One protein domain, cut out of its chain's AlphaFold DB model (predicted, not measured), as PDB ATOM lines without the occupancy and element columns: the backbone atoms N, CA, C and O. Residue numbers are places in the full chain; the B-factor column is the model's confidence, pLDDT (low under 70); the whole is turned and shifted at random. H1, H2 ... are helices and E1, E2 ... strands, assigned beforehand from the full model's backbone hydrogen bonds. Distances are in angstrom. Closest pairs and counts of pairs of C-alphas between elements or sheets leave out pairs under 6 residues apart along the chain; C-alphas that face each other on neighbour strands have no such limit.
ATOM      1  N   PHE A  71     265.938 129.101  55.142       87.00
ATOM      2  CA  PHE A  71     265.706 128.118  54.084       87.00
ATOM      3  C   PHE A  71     264.389 128.417  53.374       87.00
ATOM      4  O   PHE A  71     263.407 128.757  54.033       87.00
ATOM      5  N   GLU A  72     264.367 128.249  52.053       88.06
ATOM      6  CA  GLU A  72     263.137 128.349  51.266       88.06
ATOM      7  C   GLU A  72     262.106 127.306  51.743       88.06
ATOM      8  O   GLU A  72     262.502 126.164  52.042       88.06
ATOM      9  N   PRO A  73     260.802 127.644  51.793       88.88
ATOM     10  CA  PRO A  73     259.739 126.674  52.045       88.88
ATOM     11  C   PRO A  73     259.867 125.452  51.131       88.88
ATOM     12  O   PRO A  73     260.207 125.558  49.952       88.88
ATOM     13  N   GLY A  74     259.638 124.260  51.677       92.75
ATOM     14  CA  GLY A  74     259.859 123.005  50.952       92.75
ATOM     15  C   GLY A  74     261.280 122.433  51.058       92.75
ATOM     16  O   GLY A  74     261.473 121.254  50.749       92.75
ATOM     17  N   THR A  75     262.263 123.196  51.554       95.62
ATOM     18  CA  THR A  75     263.608 122.669  51.859       95.62
ATOM     19  C   THR A  75     263.527 121.563  52.908       95.62
ATOM     20  O   THR A  75     262.788 121.686  53.881       95.62
ATOM     21  N   ARG A  76     264.309 120.488  52.755       96.38
ATOM     22  CA  ARG A  76     264.346 119.353  53.693       96.38
ATOM     23  C   ARG A  76     265.696 119.238  54.384       96.38
ATOM     24  O   ARG A  76     266.729 119.394  53.738       96.38
ATOM     25  N   MET A  77     265.679 118.933  55.680       96.56
ATOM     26  CA  MET A  77     266.880 118.790  56.510       96.56
ATOM     27  C   MET A  77     266.767 117.656  57.522       96.56
ATOM     28  O   MET A  77     265.668 117.226  57.869       96.56
ATOM     29  N   LEU A  78     267.925 117.188  57.988       97.56
ATOM     30  CA  LEU A  78     268.048 116.184  59.040       97.56
ATOM     31  C   LEU A  78     268.133 116.850  60.414       97.56
ATOM     32  O   LEU A  78     268.894 117.798  60.599       97.56
ATOM     33  N   PHE A  79     267.414 116.296  61.387       97.94
ATOM     34  CA  PHE A  79     267.421 116.754  62.774       97.94
ATOM     35  C   PHE A  79     267.571 115.568  63.731       97.94
ATOM     36  O   PHE A  79     266.821 114.599  63.650       97.94
ATOM     37  N   GLN A  80     268.513 115.651  64.674       98.00
ATOM     38  CA  GLN A  80     268.702 114.639  65.720       98.00
ATOM     39  C   GLN A  80     267.758 114.929  66.899       98.00
ATOM     40  O   GLN A  80     268.154 115.488  67.911       98.00
ATOM     41  N   GLN A  81     266.467 114.649  66.720       97.25
ATOM     42  CA  GLN A  81     265.412 114.815  67.731       97.25
ATOM     43  C   GLN A  81     264.113 114.168  67.246       97.25
ATOM     44  O   GLN A  81     263.931 113.951  66.051       97.25
ATOM     45  N   SER A  82     263.180 113.894  68.157       96.75
ATOM     46  CA  SER A  82     261.927 113.210  67.809       96.75
ATOM     47  C   SER A  82     260.866 114.120  67.194       96.75
ATOM     48  O   SER A  82     259.991 113.615  66.497       96.75
ATOM     49  N   THR A  83     260.903 115.432  67.423       97.31
ATOM     50  CA  THR A  83     259.886 116.382  66.934       97.31
ATOM     51  C   THR A  83     260.548 117.425  66.046       97.31
ATOM     52  O   THR A  83     261.661 117.855  66.331       97.31
ATOM     53  N   ALA A  84     259.888 117.807  64.950       96.88
ATOM     54  CA  ALA A  84     260.410 118.851  64.076       96.88
ATOM     55  C   ALA A  84     260.489 120.193  64.836       96.88
ATOM     56  O   ALA A  84     259.607 120.466  65.657       96.88
ATOM     57  N   PRO A  85     261.525 121.023  64.597       95.31
ATOM     58  CA  PRO A  85     261.567 122.377  65.141       95.31
ATOM     59  C   PRO A  85     260.353 123.205  64.713       95.31
ATOM     60  O   PRO A  85     259.750 122.947  63.674       95.31
ATOM     61  N   THR A  86     260.036 124.261  65.459       92.38
ATOM     62  CA  THR A  86     259.024 125.242  65.039       92.38
ATOM     63  C   THR A  86     259.358 125.819  63.660       92.38
ATOM     64  O   THR A  86     260.509 126.163  63.388       92.38
ATOM     65  N   GLY A  87     258.349 125.933  62.794       92.00
ATOM     66  CA  GLY A  87     258.529 126.348  61.402       92.00
ATOM     67  C   GLY A  87     258.994 125.221  60.475       92.00
ATOM     68  O   GLY A  87     259.368 125.507  59.335       92.00
ATOM     69  N   TRP A  88     259.007 123.976  60.955       96.31
ATOM     70  CA  TRP A  88     259.261 122.779  60.167       96.31
ATOM     71  C   TRP A  88     258.210 121.708  60.453       96.31
ATOM     72  O   TRP A  88     257.833 121.456  61.599       96.31
ATOM     73  N   THR A  89     257.851 120.966  59.415       97.56
ATOM     74  CA  THR A  89     256.950 119.818  59.487       97.56
ATOM     75  C   THR A  89     257.743 118.527  59.310       97.56
ATOM     76  O   THR A  89     258.538 118.395  58.380       97.56
ATOM     77  N   LYS A  90     257.538 117.538  60.191       97.88
ATOM     78  CA  LYS A  90     258.196 116.226  60.069       97.88
ATOM     79  C   LYS A  90     257.755 115.528  58.778       97.88
ATOM     80  O   LYS A  90     256.564 115.351  58.542       97.88
ATOM     81  N   ASP A  91     258.721 115.046  58.006       96.75
ATOM     82  CA  ASP A  91     258.473 114.199  56.847       96.75
ATOM     83  C   ASP A  91     258.489 112.715  57.243       96.75
ATOM     84  O   ASP A  91     259.540 112.125  57.486       96.75
ATOM     85  N   ALA A  92     257.307 112.102  57.293       95.75
ATOM     86  CA  ALA A  92     257.147 110.687  57.626       95.75
ATOM     87  C   ALA A  92     257.276 109.741  56.413       95.75
ATOM     88  O   ALA A  92     257.216 108.523  56.579       95.75
ATOM     89  N   SER A  93     257.455 110.263  55.191       94.38
ATOM     90  CA  SER A  93     257.536 109.436  53.971       94.38
ATOM     91  C   SER A  93     258.850 108.648  53.849       94.38
ATOM     92  O   SER A  93     258.992 107.739  53.019       94.38
ATOM     93  N   HIS A  94     259.842 108.994  54.665       94.69
ATOM     94  CA  HIS A  94     261.157 108.374  54.699       94.69
ATOM     95  C   HIS A  94     261.422 107.830  56.102       94.69
ATOM     96  O   HIS A  94     261.902 108.538  56.979       94.69
ATOM     97  N   ASN A  95     261.101 106.552  56.297       96.06
ATOM     98  CA  ASN A  95     261.283 105.839  57.557       96.06
ATOM     99  C   ASN A  95     262.096 104.562  57.338       96.06
ATOM    100  O   ASN A  95     261.854 103.852  56.363       96.06
ATOM    101  N   ASP A  96     263.022 104.272  58.256       97.06
ATOM    102  CA  ASP A  96     263.869 103.073  58.229       97.06
ATOM    103  C   ASP A  96     264.646 102.910  56.904       97.06
ATOM    104  O   ASP A  96     264.716 101.830  56.314       97.06
ATOM    105  N   LYS A  97     265.208 104.018  56.398       96.62
ATOM    106  CA  LYS A  97     265.980 104.071  55.145       96.62
ATOM    107  C   LYS A  97     267.418 104.509  55.395       96.62
ATOM    108  O   LYS A  97     267.681 105.363  56.234       96.62
ATOM    109  N   ALA A  98     268.337 103.988  54.585       95.75
ATOM    110  CA  ALA A  98     269.680 104.545  54.455       95.75
ATOM    111  C   ALA A  98     269.684 105.756  53.503       95.75
ATOM    112  O   ALA A  98     268.896 105.817  52.555       95.75
ATOM    113  N   LEU A  99     270.608 106.693  53.717       95.56
ATOM    114  CA  LEU A  99     270.824 107.833  52.824       95.56
ATOM    115  C   LEU A  99     271.814 107.472  51.713       95.56
ATOM    116  O   LEU A  99     272.877 106.910  51.972       95.56
ATOM    117  N   ARG A 100     271.488 107.845  50.472       95.38
ATOM    118  CA  ARG A 100     272.380 107.731  49.311       95.38
ATOM    119  C   ARG A 100     272.619 109.113  48.719       95.38
ATOM    120  O   ARG A 100     271.676 109.754  48.266       95.38
ATOM    121  N   VAL A 101     273.877 109.541  48.682       96.25
ATOM    122  CA  VAL A 101     274.279 110.788  48.022       96.25
ATOM    123  C   VAL A 101     274.414 110.533  46.524       96.25
ATOM    124  O   VAL A 101     275.064 109.576  46.106       96.25
ATOM    125  N   VAL A 102     273.774 111.374  45.717       97.50
ATOM    126  CA  VAL A 102     273.801 111.313  44.251       97.50
ATOM    127  C   VAL A 102     274.106 112.701  43.692       97.50
ATOM    128  O   VAL A 102     273.810 113.701  44.339       97.50
ATOM    129  N   SER A 103     274.678 112.769  42.493       97.56
ATOM    130  CA  SER A 103     274.923 114.027  41.769       97.56
ATOM    131  C   SER A 103     273.840 114.362  40.732       97.56
ATOM    132  O   SER A 103     273.907 115.412  40.100       97.56
ATOM    133  N   GLY A 104     272.869 113.465  40.529       96.12
ATOM    134  CA  GLY A 104     271.754 113.622  39.590       96.12
ATOM    135  C   GLY A 104     270.408 113.838  40.287       96.12
ATOM    136  O   GLY A 104     270.352 114.205  41.459       96.12
ATOM    137  N   ALA A 105     269.311 113.576  39.568       96.12
ATOM    138  CA  ALA A 105     267.962 113.676  40.123       96.12
ATOM    139  C   ALA A 105     267.786 112.752  41.341       96.12
ATOM    140  O   ALA A 105     268.121 111.563  41.302       96.12
ATOM    141  N   VAL A 106     267.251 113.309  42.428       95.06
ATOM    142  CA  VAL A 106     266.978 112.557  43.656       95.06
ATOM    143  C   VAL A 106     265.813 111.589  43.451       95.06
ATOM    144  O   VAL A 106     264.880 111.855  42.697       95.06
ATOM    145  N   GLY A 107     265.860 110.452  44.138       94.12
ATOM    146  CA  GLY A 107     264.819 109.431  44.086       94.12
ATOM    147  C   GLY A 107     264.931 108.472  45.264       94.12
ATOM    148  O   GLY A 107     265.900 108.515  46.023       94.12
ATOM    149  N   SER A 108     263.947 107.586  45.410       94.38
ATOM    150  CA  SER A 108     263.941 106.549  46.447       94.38
ATOM    151  C   SER A 108     263.682 105.166  45.839       94.38
ATOM    152  O   SER A 108     263.081 105.061  44.774       94.38
ATOM    153  N   GLY A 109     264.172 104.110  46.490       94.31
ATOM    154  CA  GLY A 109     264.031 102.724  46.039       94.31
ATOM    155  C   GLY A 109     264.473 101.728  47.116       94.31
ATOM    156  O   GLY A 109     264.828 102.138  48.220       94.31
ATOM    157  N   GLY A 110     264.465 100.434  46.781       95.44
ATOM    158  CA  GLY A 110     264.718  99.334  47.720       95.44
ATOM    159  C   GLY A 110     263.440  98.794  48.372       95.44
ATOM    160  O   GLY A 110     262.385  99.419  48.292       95.44
ATOM    161  N   SER A 111     263.534  97.612  48.986       95.38
ATOM    162  CA  SER A 111     262.393  96.889  49.578       95.38
ATOM    163  C   SER A 111     262.589  96.472  51.041       95.38
ATOM    164  O   SER A 111     261.620  96.094  51.691       95.38
ATOM    165  N   VAL A 112     263.815  96.537  51.568       96.12
ATOM    166  CA  VAL A 112     264.163  96.100  52.930       96.12
ATOM    167  C   VAL A 112     264.553  97.316  53.767       96.12
ATOM    168  O   VAL A 112     265.345  98.143  53.312       96.12
ATOM    169  N   GLY A 113     264.002  97.420  54.977       96.94
ATOM    170  CA  GLY A 113     264.327  98.489  55.920       96.94
ATOM    171  C   GLY A 113     265.760  98.399  56.458       96.94
ATOM    172  O   GLY A 113     266.335  97.308  56.537       96.94
ATOM    173  N   PHE A 114     266.339  99.542  56.837       97.00
ATOM    174  CA  PHE A 114     267.690  99.643  57.402       97.00
ATOM    175  C   PHE A 114     267.853  98.711  58.608       97.00
ATOM    176  O   PHE A 114     268.756  97.871  58.628       97.00
ATOM    177  N   SER A 115     266.936  98.800  59.570       96.12
ATOM    178  CA  SER A 115     266.935  97.996  60.793       96.12
ATOM    179  C   SER A 115     266.865  96.492  60.510       96.12
ATOM    180  O   SER A 115     267.547  95.703  61.159       96.12
ATOM    181  N   THR A 116     266.103  96.090  59.490       95.75
ATOM    182  CA  THR A 116     265.970  94.687  59.081       95.75
ATOM    183  C   THR A 116     267.253  94.179  58.435       95.75
ATOM    184  O   THR A 116     267.750  93.115  58.802       95.75
ATOM    185  N   LEU A 117     267.814  94.937  57.486       95.75
ATOM    186  CA  LEU A 117     269.025  94.536  56.773       95.75
ATOM    187  C   LEU A 117     270.219  94.421  57.724       95.75
ATOM    188  O   LEU A 117     270.921  93.410  57.711       95.75
ATOM    189  N   PHE A 118     270.427  95.437  58.561       96.31
ATOM    190  CA  PHE A 118     271.519  95.441  59.529       96.31
ATOM    191  C   PHE A 118     271.224  94.580  60.760       96.31
ATOM    192  O   PHE A 118     272.138  94.310  61.522       96.31
ATOM    193  N   GLY A 119     270.000  94.077  60.937       94.88
ATOM    194  CA  GLY A 119     269.653  93.079  61.953       94.88
ATOM    195  C   GLY A 119     270.009  91.634  61.580       94.88
ATOM    196  O   GLY A 119     269.893  90.745  62.425       94.88
ATOM    197  N   ARG A 120     270.432  91.372  60.335       95.12
ATOM    198  CA  ARG A 120     270.764  90.018  59.861       95.12
ATOM    199  C   ARG A 120     272.002  89.461  60.567       95.12
ATOM    200  O   ARG A 120     272.974  90.174  60.798       95.12
ATOM    201  N   THR A 121     271.954  88.161  60.852       95.75
ATOM    202  CA  THR A 121     273.063  87.374  61.424       95.75
ATOM    203  C   THR A 121     273.529  86.239  60.506       95.75
ATOM    204  O   THR A 121     274.494  85.541  60.822       95.75
ATOM    205  N   ALA A 122     272.858  86.046  59.367       95.88
ATOM    206  CA  ALA A 122     273.191  85.039  58.372       95.88
ATOM    207  C   ALA A 122     272.732  85.446  56.963       95.88
ATOM    208  O   ALA A 122     271.842  86.291  56.781       95.88
ATOM    209  N   THR A 123     273.336  84.807  55.960       94.94
ATOM    210  CA  THR A 123     272.817  84.789  54.590       94.94
ATOM    211  C   THR A 123     271.510  84.007  54.527       94.94
ATOM    212  O   THR A 123     271.181  83.233  55.428       94.94
ATOM    213  N   ASP A 124     270.782  84.165  53.427       93.75
ATOM    214  CA  ASP A 124     269.683  83.251  53.130       93.75
ATOM    215  C   ASP A 124     270.230  81.835  52.903       93.75
ATOM    216  O   ASP A 124     271.393  81.652  52.519       93.75
ATOM    217  N   ALA A 125     269.409  80.833  53.214       95.12
ATOM    218  CA  ALA A 125     269.793  79.442  53.049       95.12
ATOM    219  C   ALA A 125     269.856  79.081  51.562       95.12
ATOM    220  O   ALA A 125     268.993  79.468  50.773       95.12
ATOM    221  N   PHE A 126     270.869  78.306  51.194       94.81
ATOM    222  CA  PHE A 126     271.124  77.909  49.823       94.81
ATOM    223  C   PHE A 126     271.394  76.409  49.728       94.81
ATOM    224  O   PHE A 126     272.169  75.847  50.504       94.81
ATOM    225  N   THR A 127     270.762  75.768  48.746       93.62
ATOM    226  CA  THR A 127     270.982  74.359  48.412       93.62
ATOM    227  C   THR A 127     271.765  74.273  47.114       93.62
ATOM    228  O   THR A 127     271.336  74.802  46.086       93.62
ATOM    229  N   LEU A 128     272.900  73.576  47.147       92.56
ATOM    230  CA  LEU A 128     273.687  73.337  45.945       92.56
ATOM    231  C   LEU A 128     272.882  72.479  44.957       92.56
ATOM    232  O   LEU A 128     272.220  71.517  45.338       92.56
ATOM    233  N   THR A 129     272.964  72.819  43.677       90.44
ATOM    234  CA  THR A 129     272.330  72.058  42.591       90.44
ATOM    235  C   THR A 129     273.378  71.760  41.531       90.44
ATOM    236  O   THR A 129     274.447  72.374  41.526       90.44
ATOM    237  N   THR A 130     273.078  70.858  40.598       89.56
ATOM    238  CA  THR A 130     273.988  70.532  39.489       89.56
ATOM    239  C   THR A 130     274.380  71.759  38.665       89.56
ATOM    240  O   THR A 130     275.506  71.829  38.190       89.56
ATOM    241  N   HIS A 180     275.589  80.927  55.624       95.81
ATOM    242  CA  HIS A 180     276.790  81.436  56.269       95.81
ATOM    243  C   HIS A 180     276.407  82.469  57.320       95.81
ATOM    244  O   HIS A 180     275.486  83.260  57.113       95.81
ATOM    245  N   GLY A 181     277.140  82.484  58.434       96.19
ATOM    246  CA  GLY A 181     277.056  83.576  59.397       96.19
ATOM    247  C   GLY A 181     277.475  84.893  58.746       96.19
ATOM    248  O   GLY A 181     278.429  84.941  57.971       96.19
ATOM    249  N   LEU A 182     276.746  85.958  59.052       94.12
ATOM    250  CA  LEU A 182     276.975  87.297  58.530       94.12
ATOM    251  C   LEU A 182     276.479  88.295  59.571       94.12
ATOM    252  O   LEU A 182     275.275  88.462  59.715       94.12
ATOM    253  N   ASP A 183     277.386  88.946  60.294       93.69
ATOM    254  CA  ASP A 183     277.024  89.977  61.268       93.69
ATOM    255  C   ASP A 183     277.326  91.361  60.700       93.69
ATOM    256  O   ASP A 183     278.483  91.727  60.493       93.69
ATOM    257  N   MET A 184     276.270  92.124  60.431       92.94
ATOM    258  CA  MET A 184     276.369  93.505  59.959       92.94
ATOM    259  C   MET A 184     275.721  94.485  60.937       92.94
ATOM    260  O   MET A 184     275.449  95.617  60.553       92.94
ATOM    261  N   ARG A 185     275.455  94.086  62.190       94.50
ATOM    262  CA  ARG A 185     274.752  94.922  63.178       94.50
ATOM    263  C   ARG A 185     275.570  96.147  63.560       94.50
ATOM    264  O   ARG A 185     276.336  96.157  64.521       94.50
ATOM    265  N   VAL A 186     275.393  97.200  62.773       95.25
ATOM    266  CA  VAL A 186     276.067  98.480  62.930       95.25
ATOM    267  C   VAL A 186     275.344  99.322  63.981       95.25
ATOM    268  O   VAL A 186     274.115  99.332  64.059       95.25
ATOM    269  N   LYS A 187     276.103 100.047  64.809       96.19
ATOM    270  CA  LYS A 187     275.525 101.067  65.693       96.19
ATOM    271  C   LYS A 187     274.965 102.210  64.849       96.19
ATOM    272  O   LYS A 187     275.601 102.619  63.880       96.19
ATOM    273  N   TYR A 188     273.824 102.756  65.249       96.50
ATOM    274  CA  TYR A 188     273.188 103.883  64.571       96.50
ATOM    275  C   TYR A 188     272.744 104.955  65.572       96.50
ATOM    276  O   TYR A 188     272.654 104.705  66.775       96.50
ATOM    277  N   VAL A 189     272.507 106.158  65.053       97.31
ATOM    278  CA  VAL A 189     271.864 107.277  65.749       97.31
ATOM    279  C   VAL A 189     270.666 107.674  64.905       97.31
ATOM    280  O   VAL A 189     270.808 107.819  63.692       97.31
ATOM    281  N   ASP A 190     269.512 107.847  65.538       97.19
ATOM    282  CA  ASP A 190     268.291 108.231  64.838       97.19
ATOM    283  C   ASP A 190     268.248 109.733  64.546       97.19
ATOM    284  O   ASP A 190     268.599 110.573  65.380       97.19
ATOM    285  N   LEU A 191     267.769 110.062  63.346       97.75
ATOM    286  CA  LEU A 191     267.462 111.414  62.901       97.75
ATOM    287  C   LEU A 191     266.094 111.407  62.221       97.75
ATOM    288  O   LEU A 191     265.714 110.429  61.579       97.75
ATOM    289  N   ILE A 192     265.380 112.524  62.311       98.19
ATOM    290  CA  ILE A 192     264.183 112.773  61.507       98.19
ATOM    291  C   ILE A 192     264.534 113.654  60.314       98.19
ATOM    292  O   ILE A 192     265.445 114.480  60.385       98.19
ATOM    293  N   ILE A 193     263.766 113.522  59.238       97.88
ATOM    294  CA  ILE A 193     263.718 114.528  58.181       97.88
ATOM    295  C   ILE A 193     262.562 115.474  58.505       97.88
ATOM    296  O   ILE A 193     261.468 115.030  58.862       97.88
ATOM    297  N   ALA A 194     262.793 116.777  58.385       98.12
ATOM    298  CA  ALA A 194     261.727 117.767  58.414       98.12
ATOM    299  C   ALA A 194     261.829 118.693  57.202       98.12
ATOM    300  O   ALA A 194     262.922 118.971  56.704       98.12
ATOM    301  N   GLN A 195     260.672 119.143  56.727       97.50
ATOM    302  CA  GLN A 195     260.522 120.102  55.646       97.50
ATOM    303  C   GLN A 195     260.208 121.478  56.230       97.50
ATOM    304  O   GLN A 195     259.384 121.577  57.133       97.50
ATOM    305  N   LYS A 196     260.860 122.525  55.726       95.38
ATOM    306  CA  LYS A 196     260.568 123.904  56.099       95.38
ATOM    307  C   LYS A 196     259.143 124.239  55.662       95.38
ATOM    308  O   LYS A 196     258.821 124.043  54.486       95.38
ATOM    309  N   ASP A 197     258.341 124.706  56.617       91.94
ATOM    310  CA  ASP A 197     256.978 125.202  56.384       91.94
ATOM    311  C   ASP A 197     256.976 126.384  55.414       91.94
ATOM    312  O   ASP A 197     257.904 127.227  55.552       91.94
TER     313      ASP A 197
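What this domain is: This is residues 71 to 130 and 180 to 197 of the 197 residues of an uncharacterized protein of Desulfovibrio sp. DS-1 (UniProt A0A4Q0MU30). This model has little regular structure: a small three-stranded sheet sits at one end of a rod, long loops make the rest with the short helix H1 among them, and residues 101 to 107 stick out. The printed part has 78 residues, 17 in named elements, ordered E1, E2, H1, E3; the class is mixed, and the antiparallel sheet runs E1, E3, E2. It is only just extended, close to loose, with a radius of gyration of the C-alphas of 17.4 A and spans of 60 by 28 by 18 A.

How they stand to each other: Look first at E3, residues 192 to 196, the inner strand. E1, residues 76 to 79, is antiparallel to it at 138 degrees, with N 77 and O 194 within hydrogen-bond range at 2.9 A. E2, residues 88 to 90, is antiparallel to E3 at 142 degrees, with N 89 and O 195 at 2.8 A. H1, residues 114 to 118, is not on the sheet; its O i to N i+4 pair is within range.

Where its parts are: Find C-alpha 76 at (264.346, 119.353, 53.693), where E1 begins its 9.9 A. E3 runs 12.9 A to C-alpha 196 at (260.568, 123.904, 56.099).

The domain as a whole: Residues 131 to 179 are cut out; C-alphas 130 and 180 are 20.2 A apart. The link E2 to H1 is long, 23 residues. No printed residue is under pLDDT 70.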